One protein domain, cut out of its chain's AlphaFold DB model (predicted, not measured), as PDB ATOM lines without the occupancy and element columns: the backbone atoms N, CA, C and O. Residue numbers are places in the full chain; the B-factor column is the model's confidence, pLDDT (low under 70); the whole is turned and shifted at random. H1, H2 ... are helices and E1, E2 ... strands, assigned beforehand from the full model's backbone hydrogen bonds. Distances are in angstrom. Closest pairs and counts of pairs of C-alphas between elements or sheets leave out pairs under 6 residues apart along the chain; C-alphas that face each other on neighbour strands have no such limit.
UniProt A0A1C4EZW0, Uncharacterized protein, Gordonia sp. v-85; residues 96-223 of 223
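Overview. This is residues 96 to 223 of the 223 residues of an uncharacterized protein of Gordonia sp. v-85 (UniProt A0A1C4EZW0). A seven-stranded sheet, curled like part of a barrel, wraps round two helices, H1 and H2, which lie on its one covered face. A two-stranded hairpin, E7 and E8, sticks out from one end of this body as an arm, and the link between E2 and E3 makes a long loop. The printed part has 128 residues with two named helices and nine named strands, in the order E1 H1 E2 E3 E4 E5 E6 E7 E8 E9 H2; the class is mixed, helices and strands. The large sheet runs E1 E9 E6 E5 E4 E3 E2 and is antiparallel throughout, as is the small sheet E7 E8. The whole is compact by its radius of gyration of the C-alphas, 15.8 A, yet elongated, with spans of 59 by 36 by 24 A.

Arrangement. E1, residues 96 to 98, is an edge strand of the large sheet and the antiparallel neighbour of E9, residues 194 to 200, with N 98 and O 194 at 2.8 A. H1, residues 101 to 113, is on the sheet, which curls round it; its closest C-alphas to E9 are those of Pro 101 and Tyr 194, 6.4 A apart. E2, residues 118 to 122, is the other edge strand, and its closest C-alphas to H1 are those of Val 119 and Glu 113, 6.0 A apart. E2 forms a hairpin with E3, residues 135 to 140, with N 121 and O 137 at 2.8 A. E4, residues 145 to 154, pairs in a staggered way: its residues 145 to 149 pair with E3, with N 146 and O 138 at 2.8 A, and its residues 149 to 154 with E5, residues 157 to 162, with N 151 and O 160 at 2.8 A. E6, residues 168 to 174, follows E5, with N 161 and O 170 at 2.7 A, and closes a meander of E2 E3 E4 E5 E6, each strand the antiparallel neighbour of the one before. E7, residues 179 to 183, and E8, residues 186 to 189, form a hairpin, with N 180 and O 188 at 2.8 A; both are apart from H1. E9 is also the antiparallel neighbour of E6, with N 171 and O 197 at 2.9 A. H2, residues 209 to 219, is on the same face of the large sheet as H1, in two layers, helices on one face of a sheet. The closest C-alphas of H2 and E3 are those of Ala 219 and Gly 140, 4.6 A apart. H1 and H2 are close but not clearly touching, with the C-alphas of Leu 112 and Ile 212 the closest at 7.1 A, and run the same way at a steep tilt of 45 degrees. In H1 and H2 every O i to N i+4 pair is within hydrogen-bond range.

Along the chain. E1 begins at C-alpha 96, (-28.954, -16.184, 17.163). H1 measures 18.4 A from first to last C-alpha, E3 16.6 A and E4, the longest strand by residues, 25.5 A. E6 measures 19.7 A and E9 20.1 A. E7 ends at C-alpha 183, (-29.589, -44.855, 14.342). H2 measures 15.2 A and ends at C-alpha 219, (-22.855, 3.630, 7.094).

Size, cuts and confidence. The two C-alphas farthest apart, those of Arg 184 and Val 223, are 59.1 A apart. The printed part has no cut and ends at residue 223, the chain's last. The link from E2 to E3, residues 123 to 134, is long. The mean pLDDT of the printed part is 85.2; residues 125 to 130, 201 to 206 and 223 are under 70.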
ATOM      1  N   GLN A  96     -27.752 -16.027  17.977       87.38
ATOM      2  CA  GLN A  96     -28.954 -16.184  17.163       87.38
ATOM      3  C   GLN A  96     -28.877 -17.485  16.365       87.38
ATOM      4  O   GLN A  96     -27.864 -17.749  15.711       87.38
ATOM      5  N   ARG A  97     -29.938 -18.298  16.447       90.81
ATOM      6  CA  ARG A  97     -30.014 -19.643  15.859       90.81
ATOM      7  C   ARG A  97     -31.131 -19.755  14.827       90.81
ATOM      8  O   ARG A  97     -32.249 -19.320  15.082       90.81
ATOM      9  N   PHE A  98     -30.842 -20.418  13.711       93.69
ATOM     10  CA  PHE A  98     -31.710 -20.489  12.534       93.69
ATOM     11  C   PHE A  98     -31.856 -21.918  12.011       93.69
ATOM     12  O   PHE A  98     -30.991 -22.773  12.232       93.69
ATOM     13  N   SER A  99     -32.982 -22.186  11.346       92.56
ATOM     14  CA  SER A  99     -33.300 -23.513  10.801       92.56
ATOM     15  C   SER A  99     -32.495 -23.815   9.542       92.56
ATOM     16  O   SER A  99     -32.071 -24.956   9.347       92.56
ATOM     17  N   ASP A 100     -32.244 -22.794   8.724       91.56
ATOM     18  CA  ASP A 100     -31.418 -22.866   7.525       91.56
ATOM     19  C   ASP A 100     -30.574 -21.582   7.320       91.56
ATOM     20  O   ASP A 100     -30.767 -20.583   8.027       91.56
ATOM     21  N   PRO A 101     -29.583 -21.598   6.407       91.44
ATOM     22  CA  PRO A 101     -28.733 -20.438   6.143       91.44
ATOM     23  C   PRO A 101     -29.465 -19.244   5.528       91.44
ATOM     24  O   PRO A 101     -28.988 -18.116   5.667       91.44
ATOM     25  N   GLN A 102     -30.572 -19.482   4.823       90.94
ATOM     26  CA  GLN A 102     -31.375 -18.447   4.183       90.94
ATOM     27  C   GLN A 102     -32.164 -17.660   5.231       90.94
ATOM     28  O   GLN A 102     -32.148 -16.435   5.176       90.94
ATOM     29  N   ASP A 103     -32.753 -18.331   6.222       92.56
ATOM     30  CA  ASP A 103     -33.390 -17.706   7.386       92.56
ATOM     31  C   ASP A 103     -32.398 -16.806   8.134       92.56
ATOM     32  O   ASP A 103     -32.713 -15.671   8.492       92.56
ATOM     33  N   ALA A 104     -31.168 -17.295   8.334       92.88
ATOM     34  CA  ALA A 104     -30.103 -16.520   8.963       92.88
ATOM     35  C   ALA A 104     -29.756 -15.265   8.146       92.88
ATOM     36  O   ALA A 104     -29.562 -14.181   8.696       92.88
ATOM     37  N   PHE A 105     -29.690 -15.398   6.820       92.50
ATOM     38  CA  PHE A 105     -29.407 -14.277   5.932       92.50
ATOM     39  C   PHE A 105     -30.550 -13.250   5.898       92.50
ATOM     40  O   PHE A 105     -30.290 -12.051   5.972       92.50
ATOM     41  N   ALA A 106     -31.801 -13.709   5.836       91.94
ATOM     42  CA  ALA A 106     -32.982 -12.850   5.883       91.94
ATOM     43  C   ALA A 106     -33.031 -12.055   7.191       91.94
ATOM     44  O   ALA A 106     -33.180 -10.840   7.159       91.94
ATOM     45  N   TRP A 107     -32.781 -12.706   8.330       92.94
ATOM     46  CA  TRP A 107     -32.695 -12.018   9.618       92.94
ATOM     47  C   TRP A 107     -31.590 -10.958   9.649       92.94
ATOM     48  O   TRP A 107     -31.791  -9.869  10.188       92.94
ATOM     49  N   PHE A 108     -30.420 -11.254   9.078       92.19
ATOM     50  CA  PHE A 108     -29.325 -10.289   8.993       92.19
ATOM     51  C   PHE A 108     -29.720  -9.058   8.164       92.19
ATOM     52  O   PHE A 108     -29.467  -7.930   8.595       92.19
ATOM     53  N   LEU A 109     -30.378  -9.269   7.021       92.19
ATOM     54  CA  LEU A 109     -30.887  -8.197   6.169       92.19
ATOM     55  C   LEU A 109     -31.949  -7.361   6.895       92.19
ATOM     56  O   LEU A 109     -31.780  -6.148   7.010       92.19
ATOM     57  N   ASP A 110     -32.970  -8.010   7.454       92.25
ATOM     58  CA  ASP A 110     -34.053  -7.360   8.198       92.25
ATOM     59  C   ASP A 110     -33.505  -6.536   9.371       92.25
ATOM     60  O   ASP A 110     -33.960  -5.426   9.639       92.25
ATOM     61  N   THR A 111     -32.484  -7.053  10.063       91.94
ATOM     62  CA  THR A 111     -31.862  -6.350  11.189       91.94
ATOM     63  C   THR A 111     -31.185  -5.061  10.731       91.94
ATOM     64  O   THR A 111     -31.372  -4.030  11.377       91.94
ATOM     65  N   LEU A 112     -30.442  -5.082   9.620       91.62
ATOM     66  CA  LEU A 112     -29.841  -3.871   9.051       91.62
ATOM     67  C   LEU A 112     -30.903  -2.885   8.554       91.62
ATOM     68  O   LEU A 112     -30.807  -1.697   8.845       91.62
ATOM     69  N   GLU A 113     -31.920  -3.367   7.838       91.31
ATOM     70  CA  GLU A 113     -33.002  -2.534   7.293       91.31
ATOM     71  C   GLU A 113     -33.906  -1.938   8.379       91.31
ATOM     72  O   GLU A 113     -34.499  -0.880   8.178       91.31
ATOM     73  N   SER A 114     -33.992  -2.572   9.552       91.44
ATOM     74  CA  SER A 114     -34.745  -2.036  10.691       91.44
ATOM     75  C   SER A 114     -34.096  -0.802  11.326       91.44
ATOM     76  O   SER A 114     -34.750  -0.082  12.088       91.44
ATOM     77  N   MET A 115     -32.814  -0.547  11.040       91.44
ATOM     78  CA  MET A 115     -32.084   0.582  11.602       91.44
ATOM     79  C   MET A 115     -32.422   1.876  10.863       91.44
ATOM     80  O   MET A 115     -32.359   1.974   9.640       91.44
ATOM     81  N   SER A 116     -32.743   2.905  11.636       90.00
ATOM     82  CA  SER A 116     -33.024   4.249  11.154       90.00
ATOM     83  C   SER A 116     -31.848   4.789  10.343       90.00
ATOM     84  O   SER A 116     -30.687   4.692  10.752       90.00
ATOM     85  N   GLY A 117     -32.181   5.347   9.182       87.69
ATOM     86  CA  GLY A 117     -31.231   5.931   8.245       87.69
ATOM     87  C   GLY A 117     -30.363   4.930   7.491       87.69
ATOM     88  O   GLY A 117     -29.348   5.332   6.923       87.69
ATOM     89  N   ILE A 118     -30.737   3.645   7.486       91.88
ATOM     90  CA  ILE A 118     -30.100   2.604   6.684       91.88
ATOM     91  C   ILE A 118     -31.026   2.175   5.546       91.88
ATOM     92  O   ILE A 118     -32.202   1.879   5.742       91.88
ATOM     93  N   VAL A 119     -30.468   2.092   4.342       91.94
ATOM     94  CA  VAL A 119     -31.111   1.467   3.184       91.94
ATOM     95  C   VAL A 119     -30.179   0.400   2.639       91.94
ATOM     96  O   VAL A 119     -29.049   0.701   2.257       91.94
ATOM     97  N   VAL A 120     -30.650  -0.840   2.546       91.75
ATOM     98  CA  VAL A 120     -29.881  -1.934   1.945       91.75
ATOM     99  C   VAL A 120     -30.357  -2.176   0.514       91.75
ATOM    100  O   VAL A 120     -31.545  -2.118   0.201       91.75
ATOM    101  N   LYS A 121     -29.414  -2.407  -0.400       91.44
ATOM    102  CA  LYS A 121     -29.685  -2.904  -1.751       91.44
ATOM    103  C   LYS A 121     -28.863  -4.148  -2.009       91.44
ATOM    104  O   LYS A 121     -27.694  -4.211  -1.644       91.44
ATOM    105  N   THR A 122     -29.458  -5.106  -2.696       88.19
ATOM    106  CA  THR A 122     -28.795  -6.337  -3.123       88.19
ATOM    107  C   THR A 122     -28.600  -6.323  -4.638       88.19
ATOM    108  O   THR A 122     -29.275  -5.588  -5.366       88.19
ATOM    109  N   ASP A 123     -27.650  -7.113  -5.132       82.50
ATOM    110  CA  ASP A 123     -27.436  -7.305  -6.573       82.50
ATOM    111  C   ASP A 123     -28.477  -8.235  -7.225       82.50
ATOM    112  O   ASP A 123     -28.577  -8.289  -8.454       82.50
ATOM    113  N   ASN A 124     -29.298  -8.912  -6.416       73.50
ATOM    114  CA  ASN A 124     -30.405  -9.732  -6.881       73.50
ATOM    115  C   ASN A 124     -31.705  -8.910  -6.950       73.50
ATOM    116  O   ASN A 124     -32.339  -8.624  -5.937       73.50
ATOM    117  N   ALA A 125     -32.098  -8.505  -8.161       55.59
ATOM    118  CA  ALA A 125     -33.277  -7.665  -8.392       55.59
ATOM    119  C   ALA A 125     -34.617  -8.428  -8.321       55.59
ATOM    120  O   ALA A 125     -35.675  -7.796  -8.287       55.59
ATOM    121  N   ASP A 126     -34.592  -9.765  -8.327       53.88
ATOM    122  CA  ASP A 126     -35.794 -10.598  -8.375       53.88
ATOM    123  C   ASP A 126     -36.102 -11.213  -7.002       53.88
ATOM    124  O   ASP A 126     -35.519 -12.217  -6.605       53.88
ATOM    125  N   MET A 127     -37.133 -10.693  -6.321       44.91
ATOM    126  CA  MET A 127     -37.675 -11.231  -5.050       44.91
ATOM    127  C   MET A 127     -38.226 -12.675  -5.142       44.91
ATOM    128  O   MET A 127     -38.876 -13.165  -4.221       44.91
ATOM    129  N   ARG A 128     -38.072 -13.345  -6.289       43.94
ATOM    130  CA  ARG A 128     -38.501 -14.732  -6.528       43.94
ATOM    131  C   ARG A 128     -37.346 -15.721  -6.529       43.94
ATOM    132  O   ARG A 128     -37.605 -16.921  -6.611       43.94
ATOM    133  N   ASP A 129     -36.111 -15.236  -6.481       55.97
ATOM    134  CA  ASP A 129     -34.940 -16.082  -6.356       55.97
ATOM    135  C   ASP A 129     -34.621 -16.290  -4.865       55.97
ATOM    136  O   ASP A 129     -34.301 -15.325  -4.174       55.97
ATOM    137  N   PRO A 130     -34.722 -17.521  -4.333       62.75
ATOM    138  CA  PRO A 130     -34.384 -17.824  -2.942       62.75
ATOM    139  C   PRO A 130     -32.864 -17.857  -2.689       62.75
ATOM    140  O   PRO A 130     -32.417 -18.400  -1.677       62.75
ATOM    141  N   SER A 131     -32.050 -17.362  -3.626       78.25
ATOM    142  CA  SER A 131     -30.598 -17.353  -3.502       78.25
ATOM    143  C   SER A 131     -30.108 -16.166  -2.672       78.25
ATOM    144  O   SER A 131     -30.601 -15.042  -2.780       78.25
ATOM    145  N   ILE A 132     -29.102 -16.427  -1.836       86.06
ATOM    146  CA  ILE A 132     -28.376 -15.371  -1.134       86.06
ATOM    147  C   ILE A 132     -27.629 -14.545  -2.205       86.06
ATOM    148  O   ILE A 132     -26.959 -15.144  -3.053       86.06
ATOM    149  N   PRO A 133     -27.749 -13.205  -2.220       88.50
ATOM    150  CA  PRO A 133     -27.060 -12.348  -3.182       88.50
ATOM    151  C   PRO A 133     -25.542 -12.479  -3.058       88.50
ATOM    152  O   PRO A 133     -25.021 -12.850  -2.008       88.50
ATOM    153  N   GLY A 134     -24.819 -12.154  -4.130       90.25
ATOM    154  CA  GLY A 134     -23.354 -12.114  -4.102       90.25
ATOM    155  C   GLY A 134     -22.820 -10.834  -3.464       90.25
ATOM    156  O   GLY A 134     -21.657 -10.779  -3.064       90.25
ATOM    157  N   ARG A 135     -23.661  -9.798  -3.368       92.06
ATOM    158  CA  ARG A 135     -23.271  -8.489  -2.857       92.06
ATOM    159  C   ARG A 135     -24.436  -7.733  -2.222       92.06
ATOM    160  O   ARG A 135     -25.551  -7.707  -2.748       92.06
ATOM    161  N   LEU A 136     -24.116  -7.034  -1.138       92.31
ATOM    162  CA  LEU A 136     -24.933  -6.000  -0.508       92.31
ATOM    163  C   LEU A 136     -24.306  -4.631  -0.760       92.31
ATOM    164  O   LEU A 136     -23.083  -4.476  -0.816       92.31
ATOM    165  N   THR A 137     -25.135  -3.605  -0.807       93.31
ATOM    166  CA  THR A 137     -24.712  -2.221  -0.634       93.31
ATOM    167  C   THR A 137     -25.596  -1.571   0.415       93.31
ATOM    168  O   THR A 137     -26.813  -1.514   0.252       93.31
ATOM    169  N   VAL A 138     -24.976  -1.107   1.495       93.50
ATOM    170  CA  VAL A 138     -25.633  -0.434   2.613       93.50
ATOM    171  C   VAL A 138     -25.402   1.062   2.457       93.50
ATOM    172  O   VAL A 138     -24.260   1.512   2.379       93.50
ATOM    173  N   TYR A 139     -26.480   1.827   2.383       92.88
ATOM    174  CA  TYR A 139     -26.457   3.281   2.279       92.88
ATOM    175  C   TYR A 139     -26.893   3.881   3.607       92.88
ATOM    176  O   TYR A 139     -27.930   3.482   4.140       92.88
ATOM    177  N   GLY A 140     -26.123   4.840   4.112       90.62
ATOM    178  CA  GLY A 140     -26.539   5.677   5.229       90.62
ATOM    179  C   GLY A 140     -27.093   7.023   4.773       90.62
ATOM    180  O   GLY A 140     -26.714   7.539   3.717       90.62
ATOM    181  N   ASP A 141     -27.932   7.638   5.604       85.88
ATOM    182  CA  ASP A 141     -28.520   8.963   5.347       85.88
ATOM    183  C   ASP A 141     -27.477  10.078   5.144       85.88
ATOM    184  O   ASP A 141     -27.732  11.052   4.434       85.88
ATOM    185  N   GLY A 142     -26.276   9.920   5.708       78.69
ATOM    186  CA  GLY A 142     -25.148  10.840   5.528       78.69
ATOM    187  C   GLY A 142     -24.476  10.773   4.150       78.69
ATOM    188  O   GLY A 142     -23.506  11.488   3.911       78.69
ATOM    189  N   GLY A 143     -24.946   9.911   3.240       81.56
ATOM    190  CA  GLY A 143     -24.345   9.687   1.919       81.56
ATOM    191  C   GLY A 143     -23.199   8.668   1.912       81.56
ATOM    192  O   GLY A 143     -22.711   8.305   0.837       81.56
ATOM    193  N   SER A 144     -22.803   8.169   3.084       88.50
ATOM    194  CA  SER A 144     -21.866   7.055   3.228       88.50
ATOM    195  C   SER A 144     -22.440   5.772   2.630       88.50
ATOM    196  O   SER A 144     -23.643   5.509   2.676       88.50
ATOM    197  N   THR A 145     -21.566   4.980   2.021       91.94
ATOM    198  CA  THR A 145     -21.922   3.724   1.359       91.94
ATOM    199  C   THR A 145     -20.925   2.660   1.775       91.94
ATOM    200  O   THR A 145     -19.730   2.897   1.661       91.94
ATOM    201  N   VAL A 146     -21.427   1.504   2.204       92.62
ATOM    202  CA  VAL A 146     -20.626   0.330   2.552       92.62
ATOM    203  C   VAL A 146     -20.966  -0.793   1.586       92.62
ATOM    204  O   VAL A 146     -22.131  -1.175   1.439       92.62
ATOM    205  N   VAL A 147     -19.951  -1.336   0.921       93.06
ATOM    206  CA  VAL A 147     -20.105  -2.523   0.071       93.06
ATOM    207  C   VAL A 147     -19.716  -3.758   0.870       93.06
ATOM    208  O   VAL A 147     -18.667  -3.784   1.512       93.06
ATOM    209  N   VAL A 148     -20.571  -4.777   0.822       92.62
ATOM    210  CA  VAL A 148     -20.342  -6.056   1.497       92.62
ATOM    211  C   VAL A 148     -20.422  -7.163   0.458       92.62
ATOM    212  O   VAL A 148     -21.452  -7.337  -0.197       92.62
ATOM    213  N   ASP A 149     -19.334  -7.902   0.295       93.25
ATOM    214  CA  ASP A 149     -19.269  -9.049  -0.600       93.25
ATOM    215  C   ASP A 149     -19.683 -10.314   0.155       93.25
ATOM    216  O   ASP A 149     -19.277 -10.532   1.298       93.25
ATOM    217  N   ILE A 150     -20.504 -11.151  -0.483       92.25
ATOM    218  CA  ILE A 150     -21.025 -12.379   0.114       92.25
ATOM    219  C   ILE A 150     -20.495 -13.592  -0.636       92.25
ATOM    220  O   ILE A 150     -20.718 -13.774  -1.834       92.25
ATOM    221  N   VAL A 151     -19.834 -14.470   0.109       90.81
ATOM    222  CA  VAL A 151     -19.330 -15.753  -0.367       90.81
ATOM    223  C   VAL A 151     -20.207 -16.858   0.208       90.81
ATOM    224  O   VAL A 151     -20.394 -16.948   1.415       90.81
ATOM    225  N   GLN A 152     -20.755 -17.709  -0.655       88.19
ATOM    226  CA  GLN A 152     -21.546 -18.876  -0.253       88.19
ATOM    227  C   GLN A 152     -20.706 -20.151  -0.302       88.19
ATOM    228  O   GLN A 152     -19.857 -20.300  -1.182       88.19
ATOM    229  N   ASN A 153     -21.032 -21.113   0.566       79.50
ATOM    230  CA  ASN A 153     -20.370 -22.419   0.661       79.50
ATOM    231  C   ASN A 153     -18.852 -22.320   0.902       79.50
ATOM    232  O   ASN A 153     -18.077 -23.081   0.313       79.50
ATOM    233  N   ASP A 154     -18.429 -21.379   1.748       75.81
ATOM    234  CA  ASP A 154     -17.037 -21.303   2.188       75.81
ATOM    235  C   ASP A 154     -16.732 -22.511   3.106       75.81
ATOM    236  O   ASP A 154     -17.612 -22.977   3.833       75.81
ATOM    237  N   PRO A 155     -15.542 -23.137   3.073       73.69
ATOM    238  CA  PRO A 155     -15.293 -24.330   3.876       73.69
ATOM    239  C   PRO A 155     -15.472 -24.086   5.383       73.69
ATOM    240  O   PRO A 155     -14.623 -23.481   6.028       73.69
ATOM    241  N   GLY A 156     -16.544 -24.643   5.954       73.62
ATOM    242  CA  GLY A 156     -16.901 -24.480   7.371       73.62
ATOM    243  C   GLY A 156     -18.032 -23.477   7.621       73.62
ATOM    244  O   GLY A 156     -18.617 -23.502   8.701       73.62
ATOM    245  N   GLU A 157     -18.408 -22.687   6.616       84.69
ATOM    246  CA  GLU A 157     -19.413 -21.628   6.707       84.69
ATOM    247  C   GLU A 157     -20.443 -21.789   5.574       84.69
ATOM    248  O   GLU A 157     -20.125 -22.038   4.412       84.69
ATOM    249  N   SER A 158     -21.727 -21.649   5.889       89.62
ATOM    250  CA  SER A 158     -22.776 -21.698   4.861       89.62
ATOM    251  C   SER A 158     -22.715 -20.468   3.962       89.62
ATOM    252  O   SER A 158     -22.885 -20.564   2.744       89.62
ATOM    253  N   TRP A 159     -22.427 -19.317   4.566       92.12
ATOM    254  CA  TRP A 159     -22.098 -18.081   3.878       92.12
ATOM    255  C   TRP A 159     -21.268 -17.168   4.778       92.12
ATOM    256  O   TRP A 159     -21.317 -17.271   6.006       92.12
ATOM    257  N   ARG A 160     -20.561 -16.244   4.132       92.31
ATOM    258  CA  ARG A 160     -19.694 -15.233   4.723       92.31
ATOM    259  C   ARG A 160     -19.954 -13.892   4.058       92.31
ATOM    260  O   ARG A 160     -19.960 -13.824   2.835       92.31
ATOM    261  N   ALA A 161     -20.142 -12.844   4.841       91.38
ATOM    262  CA  ALA A 161     -20.282 -11.468   4.397       91.38
ATOM    263  C   ALA A 161     -19.078 -10.655   4.898       91.38
ATOM    264  O   ALA A 161     -18.817 -10.591   6.101       91.38
ATOM    265  N   ASP A 162     -18.327 -10.074   3.967       91.56
ATOM    266  CA  ASP A 162     -17.054  -9.403   4.222       91.56
ATOM    267  C   ASP A 162     -17.057  -7.990   3.631       91.56
ATOM    268  O   ASP A 162     -17.626  -7.741   2.567       91.56
ATOM    269  N   SER A 163     -16.427  -7.054   4.332       88.69
ATOM    270  CA  SER A 163     -16.250  -5.682   3.877       88.69
ATOM    271  C   SER A 163     -14.916  -5.146   4.374       88.69
ATOM    272  O   SER A 163     -14.707  -4.959   5.579       88.69
ATOM    273  N   ASP A 164     -14.031  -4.835   3.426       83.75
ATOM    274  CA  ASP A 164     -12.710  -4.260   3.697       83.75
ATOM    275  C   ASP A 164     -12.803  -2.941   4.488       83.75
ATOM    276  O   ASP A 164     -11.910  -2.611   5.270       83.75
ATOM    277  N   GLU A 165     -13.894  -2.193   4.309       84.56
ATOM    278  CA  GLU A 165     -14.144  -0.904   4.964       84.56
ATOM    279  C   GLU A 165     -14.534  -1.065   6.441       84.56
ATOM    280  O   GLU A 165     -14.190  -0.229   7.277       84.56
ATOM    281  N   VAL A 166     -15.233  -2.152   6.771       85.00
ATOM    282  CA  VAL A 166     -15.778  -2.416   8.110       85.00
ATOM    283  C   VAL A 166     -14.774  -3.172   8.987       85.00
ATOM    284  O   VAL A 166     -14.824  -3.092  10.217       85.00
ATOM    285  N   GLY A 167     -13.848  -3.921   8.374       83.75
ATOM    286  CA  GLY A 167     -12.815  -4.690   9.079       83.75
ATOM    287  C   GLY A 167     -13.370  -5.814   9.964       83.75
ATOM    288  O   GLY A 167     -12.655  -6.338  10.825       83.75
ATOM    289  N   THR A 168     -14.642  -6.168   9.771       84.38
ATOM    290  CA  THR A 168     -15.354  -7.234  10.477       84.38
ATOM    291  C   THR A 168     -16.067  -8.106   9.459       84.38
ATOM    292  O   THR A 168     -16.693  -7.604   8.532       84.38
ATOM    293  N   ILE A 169     -15.976  -9.412   9.667       89.81
ATOM    294  CA  ILE A 169     -16.623 -10.438   8.865       89.81
ATOM    295  C   ILE A 169     -17.838 -10.933   9.639       89.81
ATOM    296  O   ILE A 169     -17.754 -11.170  10.844       89.81
ATOM    297  N   MET A 170     -18.948 -11.110   8.938       91.31
ATOM    298  CA  MET A 170     -20.149 -11.792   9.410       91.31
ATOM    299  C   MET A 170     -20.216 -13.161   8.741       91.31
ATOM    300  O   MET A 170     -19.968 -13.261   7.544       91.31
ATOM    301  N   TYR A 171     -20.555 -14.218   9.465       91.94
ATOM    302  CA  TYR A 171     -20.605 -15.555   8.877       91.94
ATOM    303  C   TYR A 171     -21.643 -16.446   9.557       91.94
ATOM    304  O   TYR A 171     -21.997 -16.262  10.726       91.94
ATOM    305  N   CYS A 172     -22.152 -17.403   8.783       92.62
ATOM    306  CA  CYS A 172     -23.158 -18.370   9.199       92.62
ATOM    307  C   CYS A 172     -22.544 -19.767   9.297       92.62
ATOM    308  O   CYS A 172     -22.137 -20.342   8.287       92.62
ATOM    309  N   GLU A 173     -22.510 -20.341  10.498       91.81
ATOM    310  CA  GLU A 173     -21.920 -21.660  10.757       91.81
ATOM    311  C   GLU A 173     -22.987 -22.712  11.054       91.81
ATOM    312  O   GLU A 173     -24.003 -22.421  11.688       91.81
ATOM    313  N   TYR A 174     -22.723 -23.957  10.647       90.38
ATOM    314  CA  TYR A 174     -23.512 -25.121  11.056       90.38
ATOM    315  C   TYR A 174     -22.911 -25.758  12.316       90.38
ATOM    316  O   TYR A 174     -21.794 -26.281  12.295       90.38
ATOM    317  N   ASP A 175     -23.674 -25.777  13.406       89.56
ATOM    318  CA  ASP A 175     -23.298 -26.436  14.654       89.56
ATOM    319  C   ASP A 175     -23.528 -27.945  14.551       89.56
ATOM    320  O   ASP A 175     -24.633 -28.447  14.740       89.56
ATOM    321  N   VAL A 176     -22.461 -28.707  14.311       87.12
ATOM    322  CA  VAL A 176     -22.530 -30.175  14.212       87.12
ATOM    323  C   VAL A 176     -23.078 -30.860  15.470       87.12
ATOM    324  O   VAL A 176     -23.524 -32.007  15.389       87.12
ATOM    325  N   ASN A 177     -23.060 -30.186  16.626       88.81
ATOM    326  CA  ASN A 177     -23.593 -30.724  17.876       88.81
ATOM    327  C   ASN A 177     -25.118 -30.586  17.977       88.81
ATOM    328  O   ASN A 177     -25.715 -31.171  18.887       88.81
ATOM    329  N   SER A 178     -25.759 -29.872  17.044       89.06
ATOM    330  CA  SER A 178     -27.219 -29.844  16.915       89.06
ATOM    331  C   SER A 178     -27.776 -31.224  16.599       89.06
ATOM    332  O   SER A 178     -28.880 -31.564  17.029       89.06
ATOM    333  N   ARG A 179     -27.020 -32.030  15.847       88.94
ATOM    334  CA  ARG A 179     -27.517 -33.257  15.244       88.94
ATOM    335  C   ARG A 179     -27.501 -34.413  16.236       88.94
ATOM    336  O   ARG A 179     -26.453 -34.918  16.639       88.94
ATOM    337  N   ALA A 180     -28.692 -34.901  16.561       88.94
ATOM    338  CA  ALA A 180     -28.900 -36.127  17.309       88.94
ATOM    339  C   ALA A 180     -29.113 -37.304  16.348       88.94
ATOM    340  O   ALA A 180     -29.939 -37.244  15.439       88.94
ATOM    341  N   TRP A 181     -28.384 -38.397  16.570       87.94
ATOM    342  CA  TRP A 181     -28.488 -39.621  15.775       87.94
ATOM    343  C   TRP A 181     -29.413 -40.629  16.462       87.94
ATOM    344  O   TRP A 181     -29.142 -41.062  17.582       87.94
ATOM    345  N   LEU A 182     -30.483 -41.036  15.777       84.56
ATOM    346  CA  LEU A 182     -31.441 -42.054  16.232       84.56
ATOM    347  C   LEU A 182     -31.110 -43.462  15.706       84.56
ATOM    348  O   LEU A 182     -31.788 -44.437  16.027       84.56
ATOM    349  N   GLY A 183     -30.051 -43.594  14.907       84.00
ATOM    350  CA  GLY A 183     -29.589 -44.855  14.342       84.00
ATOM    351  C   GLY A 183     -28.709 -44.634  13.115       84.00
ATOM    352  O   GLY A 183     -28.281 -43.521  12.829       84.00
ATOM    353  N   ARG A 184     -28.441 -45.703  12.356       76.12
ATOM    354  CA  ARG A 184     -27.489 -45.682  11.226       76.12
ATOM    355  C   ARG A 184     -27.913 -44.785  10.048       76.12
ATOM    356  O   ARG A 184     -27.074 -44.489   9.206       76.12
ATOM    357  N   HIS A 185     -29.185 -44.387   9.985       81.56
ATOM    358  CA  HIS A 185     -29.775 -43.624   8.876       81.56
ATOM    359  C   HIS A 185     -30.823 -42.596   9.320       81.56
ATOM    360  O   HIS A 185     -31.531 -42.069   8.470       81.56
ATOM    361  N   ASP A 186     -30.951 -42.343  10.623       86.81
ATOM    362  CA  ASP A 186     -31.961 -41.426  11.145       86.81
ATOM    363  C   ASP A 186     -31.299 -40.411  12.073       86.81
ATOM    364  O   ASP A 186     -30.518 -40.770  12.961       86.81
ATOM    365  N   SER A 187     -31.578 -39.142  11.818       87.00
ATOM    366  CA  SER A 187     -31.034 -38.022  12.563       87.00
ATOM    367  C   SER A 187     -31.992 -36.848  12.508       87.00
ATOM    368  O   SER A 187     -32.610 -36.605  11.473       87.00
ATOM    369  N   PHE A 188     -32.039 -36.081  13.586       88.50
ATOM    370  CA  PHE A 188     -32.767 -34.823  13.651       88.50
ATOM    371  C   PHE A 188     -31.910 -33.776  14.361       88.50
ATOM    372  O   PHE A 188     -30.999 -34.118  15.117       88.50
ATOM    373  N   ASP A 189     -32.203 -32.504  14.127       89.56
ATOM    374  CA  ASP A 189     -31.560 -31.406  14.837       89.56
ATOM    375  C   ASP A 189     -32.330 -31.121  16.140       89.56
ATOM    376  O   ASP A 189     -33.544 -30.915  16.135       89.56
ATOM    377  N   ARG A 190     -31.637 -31.167  17.287       89.12
ATOM    378  CA  ARG A 190     -32.207 -30.939  18.630       89.12
ATOM    379  C   ARG A 190     -32.666 -29.489  18.826       89.12
ATOM    380  O   ARG A 190     -33.545 -29.228  19.642       89.12
ATOM    381  N   TYR A 191     -32.020 -28.573  18.123       90.88
ATOM    382  CA  TYR A 191     -32.262 -27.136  18.093       90.88
ATOM    383  C   TYR A 191     -31.875 -26.614  16.699       90.88
ATOM    384  O   TYR A 191     -31.159 -27.327  15.987       90.88
ATOM    385  N   PRO A 192     -32.320 -25.406  16.297       93.62
ATOM    386  CA  PRO A 192     -31.956 -24.840  15.002       93.62
ATOM    387  C   PRO A 192     -30.421 -24.798  14.839       93.62
ATOM    388  O   PRO A 192     -29.730 -24.312  15.747       93.62
ATOM    389  N   PRO A 193     -29.873 -25.401  13.768       92.81
ATOM    390  CA  PRO A 193     -28.465 -25.777  13.737       92.81
ATOM    391  C   PRO A 193     -27.539 -24.685  13.198       92.81
ATOM    392  O   PRO A 193     -26.327 -24.810  13.346       92.81
ATOM    393  N   TYR A 194     -28.075 -23.634  12.580       92.75
ATOM    394  CA  TYR A 194     -27.267 -22.547  12.037       92.75
ATOM    395  C   TYR A 194     -27.140 -21.419  13.045       92.75
ATOM    396  O   TYR A 194     -28.108 -21.097  13.728       92.75
ATOM    397  N   THR A 195     -25.962 -20.812  13.134       92.25
ATOM    398  CA  THR A 195     -25.691 -19.678  14.026       92.25
ATOM    399  C   THR A 195     -25.029 -18.548  13.265       92.25
ATOM    400  O   THR A 195     -24.244 -18.798  12.351       92.25
ATOM    401  N   LEU A 196     -25.330 -17.309  13.655       91.25
ATOM    402  CA  LEU A 196     -24.613 -16.141  13.158       91.25
ATOM    403  C   LEU A 196     -23.566 -15.680  14.150       91.25
ATOM    404  O   LEU A 196     -23.849 -15.488  15.333       91.25
ATOM    405  N   SER A 197     -22.371 -15.447  13.629       89.94
ATOM    406  CA  SER A 197     -21.263 -14.878  14.375       89.94
ATOM    407  C   SER A 197     -20.574 -13.797  13.562       89.94
ATOM    408  O   SER A 197     -20.734 -13.690  12.345       89.94
ATOM    409  N   SER A 198     -19.807 -12.978  14.267       88.94
ATOM    410  CA  SER A 198     -18.959 -11.974  13.662       88.94
ATOM    411  C   SER A 198     -17.550 -12.058  14.220       88.94
ATOM    412  O   SER A 198     -17.305 -12.569  15.316       88.94
ATOM    413  N   ALA A 199     -16.587 -11.582  13.452       85.62
ATOM    414  CA  ALA A 199     -15.201 -11.571  13.870       85.62
ATOM    415  C   ALA A 199     -14.444 -10.445  13.174       85.62
ATOM    416  O   ALA A 199     -14.590 -10.273  11.962       85.62
ATOM    417  N   PRO A 200     -13.567  -9.710  13.880       78.25
ATOM    418  CA  PRO A 200     -12.521  -8.982  13.178       78.25
ATOM    419  C   PRO A 200     -11.666  -9.992  12.401       78.25
ATOM    420  O   PRO A 200     -11.551 -11.145  12.819       78.25
ATOM    421  N   ALA A 201     -11.005  -9.561  11.323       64.69
ATOM    422  CA  ALA A 201     -10.225 -10.435  10.431       64.69
ATOM    423  C   ALA A 201      -9.217 -11.385  11.132       64.69
ATOM    424  O   ALA A 201      -8.761 -12.362  10.536       64.69
ATOM    425  N   HIS A 202      -8.863 -11.116  12.396       53.66
ATOM    426  CA  HIS A 202      -7.947 -11.910  13.220       53.66
ATOM    427  C   HIS A 202      -8.481 -12.259  14.629       53.66
ATOM    428  O   HIS A 202      -7.683 -12.468  15.545       53.66
ATOM    429  N   GLY A 203      -9.799 -12.312  14.841       61.50
ATOM    430  CA  GLY A 203     -10.400 -12.670  16.136       61.50
ATOM    431  C   GLY A 203     -11.619 -13.582  16.010       61.50
ATOM    432  O   GLY A 203     -11.940 -14.046  14.928       61.50
ATOM    433  N   GLN A 204     -12.288 -13.849  17.130       62.53
ATOM    434  CA  GLN A 204     -13.623 -14.451  17.172       62.53
ATOM    435  C   GLN A 204     -14.444 -13.658  18.185       62.53
ATOM    436  O   GLN A 204     -13.978 -13.461  19.311       62.53
ATOM    437  N   THR A 205     -15.630 -13.195  17.798       64.31
ATOM    438  CA  THR A 205     -16.623 -12.670  18.748       64.31
ATOM    439  C   THR A 205     -17.799 -13.631  18.819       64.31
ATOM    440  O   THR A 205     -17.989 -14.457  17.923       64.31
ATOM    441  N   ARG A 206     -18.547 -13.591  19.922       69.81
ATOM    442  CA  ARG A 206     -19.736 -14.432  20.065       69.81
ATOM    443  C   ARG A 206     -20.927 -13.637  19.552       69.81
ATOM    444  O   ARG A 206     -21.283 -12.631  20.149       69.81
ATOM    445  N   GLY A 207     -21.529 -14.105  18.462       83.31
ATOM    446  CA  GLY A 207     -22.764 -13.533  17.943       83.31
ATOM    447  C   GLY A 207     -22.607 -12.487  16.835       83.31
ATOM    448  O   GLY A 207     -21.494 -12.085  16.477       83.31
ATOM    449  N   PRO A 208     -23.739 -12.054  16.257       88.88
ATOM    450  CA  PRO A 208     -23.771 -11.207  15.063       88.88
ATOM    451  C   PRO A 208     -23.553  -9.717  15.355       88.88
ATOM    452  O   PRO A 208     -23.215  -8.939  14.462       88.88
ATOM    453  N   TRP A 209     -23.787  -9.291  16.595       88.56
ATOM    454  CA  TRP A 209     -23.961  -7.880  16.916       88.56
ATOM    455  C   TRP A 209     -22.719  -7.004  16.732       88.56
ATOM    456  O   TRP A 209     -22.882  -5.894  16.227       88.56
ATOM    457  N   PRO A 210     -21.490  -7.446  17.062       87.19
ATOM    458  CA  PRO A 210     -20.297  -6.645  16.791       87.19
ATOM    459  C   PRO A 210     -20.120  -6.309  15.303       87.19
ATOM    460  O   PRO A 210     -19.778  -5.171  14.974       87.19
ATOM    461  N   GLY A 211     -20.400  -7.258  14.404       88.75
ATOM    462  CA  GLY A 211     -20.360  -7.033  12.957       88.75
ATOM    463  C   GLY A 211     -21.469  -6.109  12.463       88.75
ATOM    464  O   GLY A 211     -21.181  -5.146  11.753       88.75
ATOM    465  N   ILE A 212     -22.711  -6.322  12.908       90.12
ATOM    466  CA  ILE A 212     -23.841  -5.428  12.598       90.12
ATOM    467  C   ILE A 212     -23.536  -3.990  13.041       90.12
ATOM    468  O   ILE A 212     -23.692  -3.045  12.269       90.12
ATOM    469  N   ALA A 213     -23.024  -3.825  14.260       89.00
ATOM    470  CA  ALA A 213     -22.636  -2.534  14.813       89.00
ATOM    471  C   ALA A 213     -21.553  -1.835  13.988       89.00
ATOM    472  O   ALA A 213     -21.554  -0.610  13.864       89.00
ATOM    473  N   ALA A 214     -20.598  -2.602  13.464       89.06
ATOM    474  CA  ALA A 214     -19.526  -2.074  12.641       89.06
ATOM    475  C   ALA A 214     -20.058  -1.590  11.280       89.06
ATOM    476  O   ALA A 214     -19.697  -0.492  10.858       89.06
ATOM    477  N   VAL A 215     -20.968  -2.346  10.651       90.75
ATOM    478  CA  VAL A 215     -21.645  -1.942   9.405       90.75
ATOM    479  C   VAL A 215     -22.461  -0.668   9.620       90.75
ATOM    480  O   VAL A 215     -22.301   0.287   8.863       90.75
ATOM    481  N   TRP A 216     -23.280  -0.617  10.675       90.62
ATOM    482  CA  TRP A 216     -24.090   0.562  10.988       90.62
ATOM    483  C   TRP A 216     -23.219   1.801  11.212       90.62
ATOM    484  O   TRP A 216     -23.431   2.826  10.575       90.62
ATOM    485  N   ARG A 217     -22.162   1.699  12.030       88.50
ATOM    486  CA  ARG A 217     -21.236   2.820  12.277       88.50
ATOM    487  C   ARG A 217     -20.546   3.319  11.010       88.50
ATOM    488  O   ARG A 217     -20.367   4.524  10.865       88.50
ATOM    489  N   ALA A 218     -20.146   2.412  10.121       89.31
ATOM    490  CA  ALA A 218     -19.537   2.782   8.848       89.31
ATOM    491  C   ALA A 218     -20.545   3.485   7.924       89.31
ATOM    492  O   ALA A 218     -20.213   4.498   7.313       89.31
ATOM    493  N   ALA A 219     -21.791   3.008   7.877       89.00
ATOM    494  CA  ALA A 219     -22.855   3.630   7.094       89.00
ATOM    495  C   ALA A 219     -23.321   4.978   7.679       89.00
ATOM    496  O   ALA A 219     -23.663   5.882   6.927       89.00
ATOM    497  N   SER A 220     -23.304   5.152   9.000       84.81
ATOM    498  CA  SER A 220     -23.726   6.391   9.671       84.81
ATOM    499  C   SER A 220     -22.627   7.454   9.791       84.81
ATOM    500  O   SER A 220     -22.869   8.506  10.381       84.81
ATOM    501  N   ALA A 221     -21.422   7.213   9.269       78.75
ATOM    502  CA  ALA A 221     -20.366   8.220   9.261       78.75
ATOM    503  C   ALA A 221     -20.739   9.393   8.332       78.75
ATOM    504  O   ALA A 221     -21.183   9.177   7.203       78.75
ATOM    505  N   GLU A 222     -20.553  10.633   8.791       70.56
ATOM    506  CA  GLU A 222     -20.680  11.824   7.939       70.56
ATOM    507  C   GLU A 222     -19.500  11.897   6.949       70.56
ATOM    508  O   GLU A 222     -18.356  11.634   7.333       70.56
ATOM    509  N   VAL A 223     -19.787  12.241   5.685       52.50
ATOM    510  CA  VAL A 223     -18.808  12.390   4.584       52.50
ATOM    511  C   VAL A 223     -18.316  13.827   4.454       52.50
ATOM    512  O   VAL A 223     -19.168  14.745   4.437       52.50
TER     513      VAL A 223